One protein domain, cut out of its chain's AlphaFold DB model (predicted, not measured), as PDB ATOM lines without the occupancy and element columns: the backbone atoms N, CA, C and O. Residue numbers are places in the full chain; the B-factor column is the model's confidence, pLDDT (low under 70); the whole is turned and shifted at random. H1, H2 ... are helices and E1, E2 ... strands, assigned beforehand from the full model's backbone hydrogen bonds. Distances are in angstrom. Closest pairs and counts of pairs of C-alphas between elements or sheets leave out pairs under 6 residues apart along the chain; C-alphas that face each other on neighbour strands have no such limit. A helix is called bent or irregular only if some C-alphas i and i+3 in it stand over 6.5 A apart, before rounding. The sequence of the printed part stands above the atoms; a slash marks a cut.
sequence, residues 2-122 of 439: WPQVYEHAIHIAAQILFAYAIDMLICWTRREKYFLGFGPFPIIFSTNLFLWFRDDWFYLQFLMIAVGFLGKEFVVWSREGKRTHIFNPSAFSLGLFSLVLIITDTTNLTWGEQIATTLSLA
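AT A GLANCE: This is residues 2 to 122 of the 439 residues of an uncharacterized protein of Woeseia sp (UniProt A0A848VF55). One long helix, H1, runs along the length of this elongated domain. H2 and the slanting H3 pack on it, and H4 packs on both of these on the side away from H1, with H2 and H3 in the middle; a small hairpin of strands, E1 and E2, lies at one end of the length, and H5 at the other end touches no helix. The printed part has 121 residues with five named helices and two named strands, in the order H1 H2 H3 E1 E2 H4 H5; the sheet E1 - E2 is antiparallel and the class is mostly helix. The whole is compact, with a radius of gyration of the C-alphas of 15.4 A, and only just elongated, with spans of 44 by 29 by 27 A.

HOW THE PARTS SIT: H1, residues 4 to 29, has a kink of 34 degrees near residue 11 and is irregular, but only just: C-alphas 7 and 10 are 6.7 A apart. H2, residues 40 to 48, forms a helical hairpin with H1: they touch, through residues 12 to 20 of H1 alone, at a steep tilt of 43 degrees, opposite ways, and their closest C-alphas, of Ala 19 and Pro 40, are 6.0 A apart. H3, residues 59 to 74, touches residues 15 to 23 of H1 alone, at a steep tilt of 39 degrees, the same way; the closest C-alphas are those of Gln 15 and Phe 62, 6.7 A. H2 and H3 are close but not clearly touching, with the C-alphas of Ile 44 and Ile 65 closest at 7.4 A. E1, residues 76 to 79, and E2, residues 82 to 85, are an antiparallel hairpin, with N 77 and O 84 at 2.9 A and N 84 and O 77 at 3.0 A, within hydrogen-bond range. The closest C-alphas of H3 and E2 are those of Lys 72 and His 85, 5.3 A apart. H4, residues 89 to 103, touches H3 at a steep tilt of 53 degrees, opposite ways, closest at the C-alphas of Gly 68 and Pro 89, 4.6 A. With its residues 89 to 94 alone H4 touches H2 at a shallow tilt of 29 degrees, the same way; the C-alphas of Ile 43 and Ser 90 are closest, 5.3 A. H1 and H4 are apart, and H5, residues 112 to 119, is apart from H4. In H2, H3, H4 and H5 every O i to N i+4 pair is within hydrogen-bond range; in H1, 20 of 22 are.

IN THESE COORDINATES: H1 begins at C-alpha 4, (144.182, 111.362, 21.875), and is 36.7 A long. H2 measures 12.4 A, H3 22.3 A, E1 9.2 A, E2 9.9 A and H4 21.5 A. H5, 10.9 A long, ends at C-alpha 119, (141.159, 116.316, 9.992).

THE WHOLE: The C-alphas of Pro 3 and Gly 81 are the two farthest apart, 48.4 A, while those of Trp 2 and Ala 122 are 10.4 A apart. The printed part has no cut, and no link is long. The mean pLDDT of the printed part is 91.6, and no printed residue is under 70.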
ATOM      1  N   TRP A   2     138.831 114.605  19.443       72.06
ATOM      2  CA  TRP A   2     139.602 113.354  19.507       72.06
ATOM      3  C   TRP A   2     140.492 113.377  20.769       72.06
ATOM      4  O   TRP A   2     141.461 114.139  20.785       72.06
ATOM      5  N   PRO A   3     140.146 112.644  21.853       75.38
ATOM      6  CA  PRO A   3     140.832 112.721  23.156       75.38
ATOM      7  C   PRO A   3     142.352 112.535  23.090       75.38
ATOM      8  O   PRO A   3     143.095 113.202  23.807       75.38
ATOM      9  N   GLN A   4     142.795 111.707  22.150       81.12
ATOM     10  CA  GLN A   4     144.182 111.362  21.875       81.12
ATOM     11  C   GLN A   4     145.056 112.601  21.640       81.12
ATOM     12  O   GLN A   4     146.224 112.601  22.004       81.12
ATOM     13  N   VAL A   5     144.502 113.691  21.094       81.12
ATOM     14  CA  VAL A   5     145.246 114.945  20.880       81.12
ATOM     15  C   VAL A   5     145.740 115.538  22.205       81.12
ATOM     16  O   VAL A   5     146.865 116.030  22.281       81.12
ATOM     17  N   TYR A   6     144.916 115.492  23.254       84.25
ATOM     18  CA  TYR A   6     145.264 116.046  24.564       84.25
ATOM     19  C   TYR A   6     146.286 115.169  25.285       84.25
ATOM     20  O   TYR A   6     147.235 115.683  25.873       84.25
ATOM     21  N   GLU A   7     146.135 113.851  25.179       84.62
ATOM     22  CA  GLU A   7     147.097 112.877  25.704       84.62
ATOM     23  C   GLU A   7     148.460 112.999  24.992       84.62
ATOM     24  O   GLU A   7     149.522 112.885  25.609       84.62
ATOM     25  N   HIS A   8     148.453 113.351  23.703       88.69
ATOM     26  CA  HIS A   8     149.665 113.552  22.908       88.69
ATOM     27  C   HIS A   8     150.401 114.870  23.198       88.69
ATOM     28  O   HIS A   8     151.547 115.046  22.786       88.69
ATOM     29  N   ALA A   9     149.811 115.811  23.944       90.69
ATOM     30  CA  ALA A   9     150.447 117.102  24.225       90.69
ATOM     31  C   ALA A   9     151.787 116.955  24.974       90.69
ATOM     32  O   ALA A   9     152.766 117.637  24.654       90.69
ATOM     33  N   ILE A  10     151.861 116.021  25.929       92.12
ATOM     34  CA  ILE A  10     153.094 115.715  26.676       92.12
ATOM     35  C   ILE A  10     154.148 115.109  25.740       92.12
ATOM     36  O   ILE A  10     155.324 115.472  25.801       92.12
ATOM     37  N   HIS A  11     153.721 114.243  24.821       93.81
ATOM     38  CA  HIS A  11     154.587 113.649  23.808       93.81
ATOM     39  C   HIS A  11     155.167 114.710  22.866       93.81
ATOM     40  O   HIS A  11     156.357 114.666  22.555       93.81
ATOM     41  N   ILE A  12     154.382 115.707  22.450       94.62
ATOM     42  CA  ILE A  12     154.879 116.840  21.649       94.62
ATOM     43  C   ILE A  12     155.915 117.652  22.436       94.62
ATOM     44  O   ILE A  12     156.963 117.996  21.888       94.62
ATOM     45  N   ALA A  13     155.679 117.924  23.724       95.50
ATOM     46  CA  ALA A  13     156.653 118.625  24.560       95.50
ATOM     47  C   ALA A  13     157.983 117.852  24.660       95.50
ATOM     48  O   ALA A  13     159.054 118.439  24.488       95.50
ATOM     49  N   ALA A  14     157.923 116.530  24.846       96.19
ATOM     50  CA  ALA A  14     159.104 115.667  24.842       96.19
ATOM     51  C   ALA A  14     159.842 115.696  23.491       96.19
ATOM     52  O   ALA A  14     161.068 115.794  23.458       96.19
ATOM     53  N   GLN A  15     159.108 115.680  22.375       97.38
ATOM     54  CA  GLN A  15     159.673 115.809  21.028       97.38
ATOM     55  C   GLN A  15     160.392 117.148  20.824       97.38
ATOM     56  O   GLN A  15     161.476 117.165  20.245       97.38
ATOM     57  N   ILE A  16     159.840 118.262  21.319       97.38
ATOM     58  CA  ILE A  16     160.484 119.583  21.243       97.38
ATOM     59  C   ILE A  16     161.798 119.585  22.029       97.38
ATOM     60  O   ILE A  16     162.826 120.002  21.496       97.38
ATOM     61  N   LEU A  17     161.792 119.091  23.272       97.38
ATOM     62  CA  LEU A  17     163.005 119.001  24.095       97.38
ATOM     63  C   LEU A  17     164.077 118.135  23.425       97.38
ATOM     64  O   LEU A  17     165.241 118.532  23.350       97.38
ATOM     65  N   PHE A  18     163.678 116.984  22.883       97.81
ATOM     66  CA  PHE A  18     164.569 116.101  22.138       97.81
ATOM     67  C   PHE A  18     165.131 116.772  20.878       97.81
ATOM     68  O   PHE A  18     166.326 116.668  20.605       97.81
ATOM     69  N   ALA A  19     164.304 117.509  20.135       96.88
ATOM     70  CA  ALA A  19     164.730 118.232  18.943       96.88
ATOM     71  C   ALA A  19     165.799 119.283  19.263       96.88
ATOM     72  O   ALA A  19     166.808 119.354  18.567       96.88
ATOM     73  N   TYR A  20     165.628 120.042  20.350       97.25
ATOM     74  CA  TYR A  20     166.663 120.954  20.843       97.25
ATOM     75  C   TYR A  20     167.946 120.216  21.233       97.25
ATOM     76  O   TYR A  20     169.035 120.673  20.894       97.25
ATOM     77  N   ALA A  21     167.840 119.074  21.916       96.56
ATOM     78  CA  ALA A  21     169.002 118.278  22.308       96.56
ATOM     79  C   ALA A  21     169.803 117.777  21.093       96.56
ATOM     80  O   ALA A  21     171.027 117.906  21.073       96.56
ATOM     81  N   ILE A  22     169.124 117.264  20.064       96.06
ATOM     82  CA  ILE A  22     169.757 116.816  18.815       96.06
ATOM     83  C   ILE A  22     170.376 117.991  18.054       96.06
ATOM     84  O   ILE A  22     171.517 117.886  17.611       96.06
ATOM     85  N   ASP A  23     169.669 119.113  17.929       94.56
ATOM     86  CA  ASP A  23     170.169 120.318  17.255       94.56
ATOM     87  C   ASP A  23     171.448 120.845  17.933       94.56
ATOM     88  O   ASP A  23     172.470 121.072  17.282       94.56
ATOM     89  N   MET A  24     171.446 120.917  19.271       95.19
ATOM     90  CA  MET A  24     172.630 121.263  20.066       95.19
ATOM     91  C   MET A  24     173.774 120.266  19.868       95.19
ATOM     92  O   MET A  24     174.923 120.681  19.705       95.19
ATOM     93  N   LEU A  25     173.482 118.962  19.855       95.56
ATOM     94  CA  LEU A  25     174.482 117.917  19.644       95.56
ATOM     95  C   LEU A  25     175.126 118.037  18.255       95.56
ATOM     96  O   LEU A  25     176.349 117.964  18.135       95.56
ATOM     97  N   ILE A  26     174.334 118.279  17.207       93.69
ATOM     98  CA  ILE A  26     174.845 118.460  15.844       93.69
ATOM     99  C   ILE A  26     175.732 119.710  15.764       93.69
ATOM    100  O   ILE A  26     176.859 119.623  15.270       93.69
ATOM    101  N   CYS A  27     175.302 120.849  16.315       93.12
ATOM    102  CA  CYS A  27     176.144 122.049  16.368       93.12
ATOM    103  C   CYS A  27     177.449 121.808  17.140       93.12
ATOM    104  O   CYS A  27     178.522 122.220  16.690       93.12
ATOM    105  N   TRP A  28     177.377 121.103  18.273       94.19
ATOM    106  CA  TRP A  28     178.541 120.790  19.097       94.19
ATOM    107  C   TRP A  28     179.549 119.902  18.362       94.19
ATOM    108  O   TRP A  28     180.736 120.234  18.318       94.19
ATOM    109  N   THR A  29     179.093 118.829  17.709       94.06
ATOM    110  CA  THR A  29     179.968 117.934  16.925       94.06
ATOM    111  C   THR A  29     180.683 118.663  15.784       94.06
ATOM    112  O   THR A  29     181.813 118.318  15.440       94.06
ATOM    113  N   ARG A  30     180.073 119.725  15.247       91.06
ATOM    114  CA  ARG A  30     180.644 120.569  14.187       91.06
ATOM    115  C   ARG A  30     181.465 121.752  14.697       91.06
ATOM    116  O   ARG A  30     182.050 122.467  13.887       91.06
ATOM    117  N   ARG A  31     181.551 121.941  16.018       91.56
ATOM    118  CA  ARG A  31     182.211 123.089  16.667       91.56
ATOM    119  C   ARG A  31     181.646 124.437  16.202       91.56
ATOM    120  O   ARG A  31     182.375 125.423  16.092       91.56
ATOM    121  N   GLU A  32     180.347 124.481  15.927       90.56
ATOM    122  CA  GLU A  32     179.631 125.695  15.533       90.56
ATOM    123  C   GLU A  32     179.004 126.384  16.754       90.56
ATOM    124  O   GLU A  32     178.780 125.771  17.800       90.56
ATOM    125  N   LYS A  33     178.727 127.689  16.643       89.38
ATOM    126  CA  LYS A  33     178.022 128.426  17.699       89.38
ATOM    127  C   LYS A  33     176.539 128.073  17.651       89.38
ATOM    128  O   LYS A  33     175.883 128.342  16.646       89.38
ATOM    129  N   TYR A  34     176.026 127.516  18.742       90.19
ATOM    130  CA  TYR A  34     174.604 127.239  18.881       90.19
ATOM    131  C   TYR A  34     173.815 128.530  19.133       90.19
ATOM    132  O   TYR A  34     174.196 129.339  19.981       90.19
ATOM    133  N   PHE A  35     172.702 128.703  18.420       88.56
ATOM    134  CA  PHE A  35     171.763 129.800  18.631       88.56
ATOM    135  C   PHE A  35     170.398 129.234  18.998       88.56
ATOM    136  O   PHE A  35     169.767 128.545  18.199       88.56
ATOM    137  N   LEU A  36     169.929 129.562  20.202       91.62
ATOM    138  CA  LEU A  36     168.597 129.176  20.644       91.62
ATOM    139  C   LEU A  36     167.547 129.975  19.862       91.62
ATOM    140  O   LEU A  36     167.516 131.204  19.920       91.62
ATOM    141  N   GLY A  37     166.678 129.277  19.136       91.50
ATOM    142  CA  GLY A  37     165.611 129.892  18.352       91.50
ATOM    143  C   GLY A  37     164.442 128.943  18.119       91.50
ATOM    144  O   GLY A  37     164.466 127.794  18.548       91.50
ATOM    145  N   PHE A  38     163.420 129.412  17.404       92.38
ATOM    146  CA  PHE A  38     162.185 128.657  17.141       92.38
ATOM    147  C   PHE A  38     162.298 127.621  16.008       92.38
ATOM    148  O   PHE A  38     161.294 127.039  15.618       92.38
ATOM    149  N   GLY A  39     163.497 127.364  15.475       88.06
ATOM    150  CA  GLY A  39     163.710 126.442  14.349       88.06
ATOM    151  C   GLY A  39     163.132 125.028  14.540       88.06
ATOM    152  O   GLY A  39     162.524 124.517  13.600       88.06
ATOM    153  N   PRO A  40     163.257 124.401  15.727       93.75
ATOM    154  CA  PRO A  40     162.685 123.077  15.978       93.75
ATOM    155  C   PRO A  40     161.154 123.015  15.972       93.75
ATOM    156  O   PRO A  40     160.591 121.992  15.590       93.75
ATOM    157  N   PHE A  41     160.469 124.098  16.357       94.56
ATOM    158  CA  PHE A  41     159.013 124.108  16.528       94.56
ATOM    159  C   PHE A  41     158.278 123.732  15.226       94.56
ATOM    160  O   PHE A  41     157.556 122.733  15.241       94.56
ATOM    161  N   PRO A  42     158.475 124.428  14.085       90.25
ATOM    162  CA  PRO A  42     157.808 124.072  12.835       90.25
ATOM    163  C   PRO A  42     158.043 122.626  12.394       90.25
ATOM    164  O   PRO A  42     157.118 122.006  11.887       90.25
ATOM    165  N   ILE A  43     159.240 122.069  12.620       92.00
ATOM    166  CA  ILE A  43     159.563 120.684  12.242       92.00
ATOM    167  C   ILE A  43     158.730 119.705  13.076       92.00
ATOM    168  O   ILE A  43     158.114 118.794  12.517       92.00
ATOM    169  N   ILE A  44     158.657 119.912  14.395       95.44
ATOM    170  CA  ILE A  44     157.874 119.051  15.290       95.44
ATOM    171  C   ILE A  44     156.379 119.183  15.018       95.44
ATOM    172  O   ILE A  44     155.719 118.167  14.801       95.44
ATOM    173  N   PHE A  45     155.842 120.402  14.962       93.56
ATOM    174  CA  PHE A  45     154.420 120.599  14.677       93.56
ATOM    175  C   PHE A  45     154.041 120.053  13.299       93.56
ATOM    176  O   PHE A  45     153.037 119.361  13.185       93.56
ATOM    177  N   SER A  46     154.873 120.269  12.275       92.00
ATOM    178  CA  SER A  46     154.649 119.713  10.940       92.00
ATOM    179  C   SER A  46     154.637 118.186  10.957       92.00
ATOM    180  O   SER A  46     153.697 117.593  10.447       92.00
ATOM    181  N   THR A  47     155.614 117.540  11.597       93.00
ATOM    182  CA  THR A  47     155.672 116.071  11.684       93.00
ATOM    183  C   THR A  47     154.424 115.501  12.368       93.00
ATOM    184  O   THR A  47     153.810 114.554  11.874       93.00
ATOM    185  N   ASN A  48     153.981 116.146  13.451       93.31
ATOM    186  CA  ASN A  48     152.800 115.734  14.206       93.31
ATOM    187  C   ASN A  48     151.463 116.117  13.539       93.31
ATOM    188  O   ASN A  48     150.420 115.742  14.050       93.31
ATOM    189  N   LEU A  49     151.433 116.821  12.410       91.31
ATOM    190  CA  LEU A  49     150.181 117.003  11.662       91.31
ATOM    191  C   LEU A  49     149.870 115.824  10.731       91.31
ATOM    192  O   LEU A  49     148.767 115.751  10.194       91.31
ATOM    193  N   PHE A  50     150.824 114.909  10.529       90.94
ATOM    194  CA  PHE A  50     150.700 113.845   9.534       90.94
ATOM    195  C   PHE A  50     150.891 112.435  10.084       90.94
ATOM    196  O   PHE A  50     150.202 111.527   9.623       90.94
ATOM    197  N   LEU A  51     151.820 112.224  11.022       92.69
ATOM    198  CA  LEU A  51     152.154 110.875  11.473       92.69
ATOM    199  C   LEU A  51     152.621 110.854  12.930       92.69
ATOM    200  O   LEU A  51     153.594 111.523  13.287       92.69
ATOM    201  N   TRP A  52     151.957 110.027  13.742       93.56
ATOM    202  CA  TRP A  52     152.388 109.663  15.094       93.56
ATOM    203  C   TRP A  52     152.573 108.160  15.179       93.56
ATOM    204  O   TRP A  52     151.713 107.409  14.716       93.56
ATOM    205  N   PHE A  53     153.644 107.723  15.828       95.06
ATOM    206  CA  PHE A  53     153.724 106.356  16.328       95.06
ATOM    207  C   PHE A  53     152.818 106.179  17.548       95.06
ATOM    208  O   PHE A  53     152.651 107.108  18.338       95.06
ATOM    209  N   ARG A  54     152.226 104.988  17.686       92.75
ATOM    210  CA  ARG A  54     151.523 104.583  18.910       92.75
ATOM    211  C   ARG A  54     152.500 104.516  20.083       92.75
ATOM    212  O   ARG A  54     153.696 104.336  19.871       92.75
ATOM    213  N   ASP A  55     151.973 104.601  21.298       91.19
ATOM    214  CA  ASP A  55     152.749 104.728  22.538       91.19
ATOM    215  C   ASP A  55     153.834 103.648  22.687       91.19
ATOM    216  O   ASP A  55     154.991 103.969  22.959       91.19
ATOM    217  N   ASP A  56     153.509 102.387  22.378       93.25
ATOM    218  CA  ASP A  56     154.454 101.254  22.421       93.25
ATOM    219  C   ASP A  56     155.670 101.433  21.489       93.25
ATOM    220  O   ASP A  56     156.747 100.881  21.716       93.25
ATOM    221  N   TRP A  57     155.501 102.231  20.434       95.06
ATOM    222  CA  TRP A  57     156.478 102.477  19.375       95.06
ATOM    223  C   TRP A  57     156.977 103.921  19.368       95.06
ATOM    224  O   TRP A  57     157.652 104.343  18.428       95.06
ATOM    225  N   PHE A  58     156.687 104.698  20.415       94.25
ATOM    226  CA  PHE A  58     156.964 106.132  20.447       94.25
ATOM    227  C   PHE A  58     158.457 106.471  20.297       94.25
ATOM    228  O   PHE A  58     158.810 107.533  19.790       94.25
ATOM    229  N   TYR A  59     159.368 105.558  20.639       95.12
ATOM    230  CA  TYR A  59     160.802 105.748  20.394       95.12
ATOM    231  C   TYR A  59     161.142 105.943  18.900       95.12
ATOM    232  O   TYR A  59     162.097 106.652  18.573       95.12
ATOM    233  N   LEU A  60     160.340 105.386  17.982       96.88
ATOM    234  CA  LEU A  60     160.468 105.627  16.541       96.88
ATOM    235  C   LEU A  60     160.121 107.072  16.165       96.88
ATOM    236  O   LEU A  60     160.672 107.587  15.195       96.88
ATOM    237  N   GLN A  61     159.294 107.763  16.955       96.56
ATOM    238  CA  GLN A  61     159.027 109.192  16.783       96.56
ATOM    239  C   GLN A  61     160.307 110.013  16.989       96.56
ATOM    240  O   GLN A  61     160.620 110.887  16.181       96.56
ATOM    241  N   PHE A  62     161.093 109.701  18.028       97.38
ATOM    242  CA  PHE A  62     162.391 110.347  18.252       97.38
ATOM    243  C   PHE A  62     163.380 110.036  17.129       97.38
ATOM    244  O   PHE A  62     164.068 110.939  16.654       97.38
ATOM    245  N   LEU A  63     163.417 108.789  16.653       97.62
ATOM    246  CA  LEU A  63     164.254 108.421  15.512       97.62
ATOM    247  C   LEU A  63     163.857 109.201  14.250       97.62
ATOM    248  O   LEU A  63     164.728 109.736  13.566       97.62
ATOM    249  N   MET A  64     162.559 109.323  13.971       97.12
ATOM    250  CA  MET A  64     162.039 110.088  12.837       97.12
ATOM    251  C   MET A  64     162.453 111.562  12.913       97.12
ATOM    252  O   MET A  64     162.954 112.110  11.931       97.12
ATOM    253  N   ILE A  65     162.336 112.187  14.088       97.12
ATOM    254  CA  ILE A  65     162.800 113.564  14.314       97.12
ATOM    255  C   ILE A  65     164.308 113.674  14.088       97.12
ATOM    256  O   ILE A  65     164.752 114.565  13.364       97.12
ATOM    257  N   ALA A  66     165.099 112.769  14.668       97.19
ATOM    258  CA  ALA A  66     166.550 112.781  14.513       97.19
ATOM    259  C   ALA A  66     166.947 112.692  13.033       97.19
ATOM    260  O   ALA A  66     167.768 113.481  12.571       97.19
ATOM    261  N   VAL A  67     166.310 111.805  12.263       96.62
ATOM    262  CA  VAL A  67     166.517 111.692  10.813       96.62
ATOM    263  C   VAL A  67     166.170 112.991  10.084       96.62
ATOM    264  O   VAL A  67     166.915 113.390   9.193       96.62
ATOM    265  N   GLY A  68     165.095 113.687  10.466       95.19
ATOM    266  CA  GLY A  68     164.739 114.985   9.882       95.19
ATOM    267  C   GLY A  68     165.823 116.049  10.098       95.19
ATOM    268  O   GLY A  68     166.229 116.730   9.154       95.19
ATOM    269  N   PHE A  69     166.358 116.155  11.319       95.25
ATOM    270  CA  PHE A  69     167.447 117.088  11.646       95.25
ATOM    271  C   PHE A  69     168.770 116.712  10.970       95.25
ATOM    272  O   PHE A  69     169.450 117.576  10.420       95.25
ATOM    273  N   LEU A  70     169.118 115.424  10.946       94.88
ATOM    274  CA  LEU A  70     170.296 114.937  10.226       94.88
ATOM    275  C   LEU A  70     170.162 115.190   8.718       94.88
ATOM    276  O   LEU A  70     171.104 115.663   8.088       94.88
ATOM    277  N   GLY A  71     168.985 114.943   8.143       93.12
ATOM    278  CA  GLY A  71     168.682 115.227   6.742       93.12
ATOM    279  C   GLY A  71     168.890 116.700   6.404       93.12
ATOM    280  O   GLY A  71     169.589 117.023   5.446       93.12
ATOM    281  N   LYS A  72     168.368 117.601   7.240       91.81
ATOM    282  CA  LYS A  72     168.566 119.049   7.103       91.81
ATOM    283  C   LYS A  72     170.047 119.444   7.093       91.81
ATOM    284  O   LYS A  72     170.444 120.299   6.307       91.81
ATOM    285  N   GLU A  73     170.865 118.860   7.961       91.12
ATOM    286  CA  GLU A  73     172.259 119.292   8.119       91.12
ATOM    287  C   GLU A  73     173.229 118.624   7.137       91.12
ATOM    288  O   GLU A  73     174.173 119.265   6.670       91.12
ATOM    289  N   PHE A  74     173.003 117.356   6.790       92.81
ATOM    290  CA  PHE A  74     173.931 116.570   5.972       92.81
ATOM    291  C   PHE A  74     173.493 116.424   4.515       92.81
ATOM    292  O   PHE A  74     174.343 116.306   3.632       92.81
ATOM    293  N   VAL A  75     172.190 116.469   4.228       93.81
ATOM    294  CA  VAL A  75     171.663 116.287   2.871       93.81
ATOM    295  C   VAL A  75     171.459 117.651   2.219       93.81
ATOM    296  O   VAL A  75     170.359 118.205   2.127       93.81
ATOM    297  N   VAL A  76     172.586 118.213   1.788       93.19
ATOM    298  CA  VAL A  76     172.699 119.572   1.257       93.19
ATOM    299  C   VAL A  76     173.229 119.579  -0.173       93.19
ATOM    300  O   VAL A  76     173.989 118.707  -0.587       93.19
ATOM    301  N   TRP A  77     172.884 120.622  -0.919       93.06
ATOM    302  CA  TRP A  77     173.470 120.927  -2.224       93.06
ATOM    303  C   TRP A  77     174.002 122.360  -2.278       93.06
ATOM    304  O   TRP A  77     173.746 123.176  -1.388       93.06
ATOM    305  N   SER A  78     174.740 122.682  -3.341       88.88
ATOM    306  CA  SER A  78     175.101 124.066  -3.654       88.88
ATOM    307  C   SER A  78     174.025 124.689  -4.538       88.88
ATOM    308  O   SER A  78     173.773 124.212  -5.646       88.88
ATOM    309  N   ARG A  79     173.392 125.762  -4.060       83.00
ATOM    310  CA  ARG A  79     172.401 126.546  -4.804       83.00
ATOM    311  C   ARG A  79     172.818 128.012  -4.759       83.00
ATOM    312  O   ARG A  79     172.870 128.615  -3.692       83.00
ATOM    313  N   GLU A  80     173.157 128.571  -5.923       79.31
ATOM    314  CA  GLU A  80     173.605 129.971  -6.067       79.31
ATOM    315  C   GLU A  80     174.781 130.335  -5.136       79.31
ATOM    316  O   GLU A  80     174.807 131.394  -4.512       79.31
ATOM    317  N   GLY A  81     175.752 129.423  -5.005       81.62
ATOM    318  CA  GLY A  81     176.955 129.634  -4.193       81.62
ATOM    319  C   GLY A  81     176.756 129.479  -2.681       81.62
ATOM    320  O   GLY A  81     177.713 129.653  -1.930       81.62
ATOM    321  N   LYS A  82     175.550 129.126  -2.212       86.31
ATOM    322  CA  LYS A  82     175.270 128.811  -0.803       86.31
ATOM    323  C   LYS A  82     174.957 127.326  -0.632       86.31
ATOM    324  O   LYS A  82     174.290 126.728  -1.474       86.31
ATOM    325  N   ARG A  83     175.409 126.741   0.482       88.56
ATOM    326  CA  ARG A  83     174.977 125.399   0.899       88.56
ATOM    327  C   ARG A  83     173.587 125.493   1.516       88.56
ATOM    328  O   ARG A  83     173.393 126.239   2.471       88.56
ATOM    329  N   THR A  84     172.635 124.758   0.958       89.38
ATOM    330  CA  THR A  84     171.254 124.687   1.448       89.38
ATOM    331  C   THR A  84     170.803 123.237   1.470       89.38
ATOM    332  O   THR A  84     171.207 122.462   0.602       89.38
ATOM    333  N   HIS A  85     169.952 122.877   2.422       91.88
ATOM    334  CA  HIS A  85     169.344 121.552   2.455       91.88
ATOM    335  C   HIS A  85     168.443 121.328   1.242       91.88
ATOM    336  O   HIS A  85     167.875 122.273   0.689       91.88
ATOM    337  N   ILE A  86     168.381 120.076   0.794       92.25
ATOM    338  CA  ILE A  86     167.592 119.687  -0.380       92.25
ATOM    339  C   ILE A  86     166.119 119.566   0.003       92.25
ATOM    340  O   ILE A  86     165.252 120.100  -0.684       92.25
ATOM    341  N   PHE A  87     165.853 118.872   1.107       93.31
ATOM    342  CA  PHE A  87     164.516 118.455   1.501       93.31
ATOM    343  C   PHE A  87     163.959 119.287   2.642       93.31
ATOM    344  O   PHE A  87     164.700 119.648   3.558       93.31
ATOM    345  N   ASN A  88     162.643 119.501   2.643       92.38
ATOM    346  CA  ASN A  88     161.970 119.983   3.845       92.38
ATOM    347  C   ASN A  88     162.221 118.949   4.971       92.38
ATOM    348  O   ASN A  88     161.940 117.767   4.753       92.38
ATOM    349  N   PRO A  89     162.753 119.345   6.147       93.00
ATOM    350  CA  PRO A  89     163.182 118.398   7.177       93.00
ATOM    351  C   PRO A  89     162.081 117.440   7.642       93.00
ATOM    352  O   PRO A  89     162.336 116.243   7.760       93.00
ATOM    353  N   SER A  90     160.860 117.945   7.872       93.31
ATOM    354  CA  SER A  90     159.735 117.100   8.289       93.31
ATOM    355  C   SER A  90     159.245 116.234   7.134       93.31
ATOM    356  O   SER A  90     158.998 115.048   7.327       93.31
ATOM    357  N   ALA A  91     159.161 116.781   5.916       92.62
ATOM    358  CA  ALA A  91     158.748 116.012   4.743       92.62
ATOM    359  C   ALA A  91     159.728 114.874   4.418       92.62
ATOM    360  O   ALA A  91     159.298 113.790   4.039       92.62
ATOM    361  N   PHE A  92     161.032 115.093   4.600       94.44
ATOM    362  CA  PHE A  92     162.059 114.073   4.403       94.44
ATOM    363  C   PHE A  92     161.875 112.896   5.356       94.44
ATOM    364  O   PHE A  92     161.800 111.750   4.914       94.44
ATOM    365  N   SER A  93     161.769 113.175   6.658       95.44
ATOM    366  CA  SER A  93     161.577 112.128   7.659       95.44
ATOM    367  C   SER A  93     160.230 111.432   7.494       95.44
ATOM    368  O   SER A  93     160.182 110.206   7.525       95.44
ATOM    369  N   LEU A  94     159.153 112.188   7.250       95.00
ATOM    370  CA  LEU A  94     157.822 111.630   7.003       95.00
ATOM    371  C   LEU A  94     157.821 110.733   5.766       95.00
ATOM    372  O   LEU A  94     157.329 109.614   5.848       95.00
ATOM    373  N   GLY A  95     158.391 111.178   4.646       95.00
ATOM    374  CA  GLY A  95     158.452 110.397   3.413       95.00
ATOM    375  C   GLY A  95     159.284 109.124   3.567       95.00
ATOM    376  O   GLY A  95     158.842 108.054   3.156       95.00
ATOM    377  N   LEU A  96     160.447 109.203   4.226       96.12
ATOM    378  CA  LEU A  96     161.281 108.027   4.479       96.12
ATOM    379  C   LEU A  96     160.565 107.004   5.369       96.12
ATOM    380  O   LEU A  96     160.521 105.825   5.033       96.12
ATOM    381  N   PHE A  97     159.990 107.446   6.489       96.81
ATOM    382  CA  PHE A  97     159.277 106.546   7.394       96.81
ATOM    383  C   PHE A  97     157.998 106.002   6.762       96.81
ATOM    384  O   PHE A  97     157.692 104.833   6.952       96.81
ATOM    385  N   SER A  98     157.298 106.797   5.951       95.12
ATOM    386  CA  SER A  98     156.154 106.326   5.164       95.12
ATOM    387  C   SER A  98     156.557 105.186   4.232       95.12
ATOM    388  O   SER A  98     155.900 104.153   4.219       95.12
ATOM    389  N   LEU A  99     157.675 105.331   3.511       95.19
ATOM    390  CA  LEU A  99     158.183 104.285   2.627       95.19
ATOM    391  C   LEU A  99     158.533 103.007   3.397       95.19
ATOM    392  O   LEU A  99     158.168 101.919   2.963       95.19
ATOM    393  N   VAL A 100     159.209 103.134   4.544       96.25
ATOM    394  CA  VAL A 100     159.533 101.984   5.402       96.25
ATOM    395  C   VAL A 100     158.257 101.286   5.865       96.25
ATOM    396  O   VAL A 100     158.146 100.084   5.667       96.25
ATOM    397  N   LEU A 101     157.285 102.032   6.400       95.88
ATOM    398  CA  LEU A 101     156.022 101.489   6.909       95.88
ATOM    399  C   LEU A 101     155.210 100.760   5.834       95.88
ATOM    400  O   LEU A 101     154.602  99.738   6.143       95.88
ATOM    401  N   ILE A 102     155.214 101.272   4.599       94.12
ATOM    402  CA  ILE A 102     154.567 100.630   3.449       94.12
ATOM    403  C   ILE A 102     155.281  99.321   3.101       94.12
ATOM    404  O   ILE A 102     154.640  98.286   2.976       94.12
ATOM    405  N   ILE A 103     156.612  99.344   2.973       95.19
ATOM    406  CA  ILE A 103     157.396  98.160   2.584       95.19
ATOM    407  C   ILE A 103     157.291  97.047   3.634       95.19
ATOM    408  O   ILE A 103     157.300  95.871   3.277       95.19
ATOM    409  N   THR A 104     157.216  97.399   4.919       95.44
ATOM    410  CA  THR A 104     157.121  96.425   6.013       95.44
ATOM    411  C   THR A 104     155.690  96.026   6.365       95.44
ATOM    412  O   THR A 104     155.529  95.172   7.230       95.44
ATOM    413  N   ASP A 105     154.675  96.616   5.726       93.62
ATOM    414  CA  ASP A 105     153.252  96.436   6.054       93.62
ATOM    415  C   ASP A 105     152.943  96.675   7.547       93.62
ATOM    416  O   ASP A 105     152.244  95.921   8.222       93.62
ATOM    417  N   THR A 106     153.524  97.740   8.109       94.50
ATOM    418  CA  THR A 106     153.406  98.076   9.540       94.50
ATOM    419  C   THR A 106     152.747  99.433   9.783       94.50
ATOM    420  O   THR A 106     152.995 100.085  10.800       94.50
ATOM    421  N   THR A 107     151.904  99.913   8.865       92.25
ATOM    422  CA  THR A 107     151.182 101.190   9.039       92.25
ATOM    423  C   THR A 107     150.320 101.212  10.306       92.25
ATOM    424  O   THR A 107     150.171 102.265  10.935       92.25
ATOM    425  N   ASN A 108     149.827 100.052  10.744       91.38
ATOM    426  CA  ASN A 108     149.065  99.869  11.980       91.38
ATOM    427  C   ASN A 108     149.814 100.296  13.261       91.38
ATOM    428  O   ASN A 108     149.163 100.550  14.275       91.38
ATOM    429  N   LEU A 109     151.146 100.421  13.225       94.38
ATOM    430  CA  LEU A 109     151.957 100.954  14.331       94.38
ATOM    431  C   LEU A 109     151.762 102.459  14.551       94.38
ATOM    432  O   LEU A 109     152.247 103.017  15.536       94.38
ATOM    433  N   THR A 110     151.073 103.127  13.629       94.25
ATOM    434  CA  THR A 110     150.875 104.574  13.634       94.25
ATOM    435  C   THR A 110     149.408 104.946  13.810       94.25
ATOM    436  O   THR A 110     148.505 104.117  13.682       94.25
ATOM    437  N   TRP A 111     149.187 106.226  14.092       91.44
ATOM    438  CA  TRP A 111     147.880 106.875  14.056       91.44
ATOM    439  C   TRP A 111     147.619 107.608  12.727       91.44
ATOM    440  O   TRP A 111     146.696 108.413  12.648       91.44
ATOM    441  N   GLY A 112     148.435 107.390  11.684       89.31
ATOM    442  CA  GLY A 112     148.409 108.192  10.450       89.31
ATOM    443  C   GLY A 112     147.046 108.237   9.751       89.31
ATOM    444  O   GLY A 112     146.583 109.311   9.368       89.31
ATOM    445  N   GLU A 113     146.366 107.094   9.653       84.62
ATOM    446  CA  GLU A 113     145.029 106.998   9.054       84.62
ATOM    447  C   GLU A 113     143.976 107.749   9.887       84.62
ATOM    448  O   GLU A 113     143.157 108.498   9.353       84.62
ATOM    449  N   GLN A 114     144.026 107.609  11.215       84.81
ATOM    450  CA  GLN A 114     143.112 108.301  12.122       84.81
ATOM    451  C   GLN A 114     143.360 109.810  12.108       84.81
ATOM    452  O   GLN A 114     142.406 110.580  12.095       84.81
ATOM    453  N   ILE A 115     144.617 110.260  12.046       86.94
ATOM    454  CA  ILE A 115     144.950 111.682  11.889       86.94
ATOM    455  C   ILE A 115     144.364 112.204  10.571       86.94
ATOM    456  O   ILE A 115     143.681 113.223  10.562       86.94
ATOM    457  N   ALA A 116     144.576 111.491   9.461       83.44
ATOM    458  CA  ALA A 116     144.087 111.916   8.152       83.44
ATOM    459  C   ALA A 116     142.553 112.031   8.101       83.44
ATOM    460  O   ALA A 116     142.039 113.023   7.590       83.44
ATOM    461  N   THR A 117     141.840 111.058   8.669       76.75
ATOM    462  CA  THR A 117     140.368 111.032   8.688       76.75
ATOM    463  C   THR A 117     139.760 111.965   9.735       76.75
ATOM    464  O   THR A 117     138.677 112.491   9.531       76.75
ATOM    465  N   THR A 118     140.439 112.239  10.852       79.81
ATOM    466  CA  THR A 118     139.929 113.185  11.863       79.81
ATOM    467  C   THR A 118     140.097 114.646  11.457       79.81
ATOM    468  O   THR A 118     139.337 115.488  11.935       79.81
ATOM    469  N   LEU A 119     141.026 114.965  10.548       81.12
ATOM    470  CA  LEU A 119     141.159 116.316   9.992       81.12
ATOM    471  C   LEU A 119     139.900 116.763   9.238       81.12
ATOM    472  O   LEU A 119     139.544 117.935   9.321       81.12
ATOM    473  N   SER A 120     139.195 115.854   8.555       76.31
ATOM    474  CA  SER A 120     137.929 116.182   7.877       76.31
ATOM    475  C   SER A 120     136.756 116.343   8.851       76.31
ATOM    476  O   SER A 120     135.696 116.842   8.476       76.31
ATOM    477  N   LEU A 121     136.952 115.999  10.132       74.12
ATOM    478  CA  LEU A 121     135.953 116.166  11.187       74.12
ATOM    479  C   LEU A 121     135.998 117.537  11.878       74.12
ATOM    480  O   LEU A 121     135.331 117.720  12.896       74.12
ATOM    481  N   ALA A 122     136.793 118.494  11.409       78.00
ATOM    482  CA  ALA A 122     136.764 119.850  11.946       78.00
ATOM    483  C   ALA A 122     135.825 120.736  11.101       78.00
ATOM    484  O   ALA A 122     135.940 120.735   9.874       78.00
TER     485      ALA A 122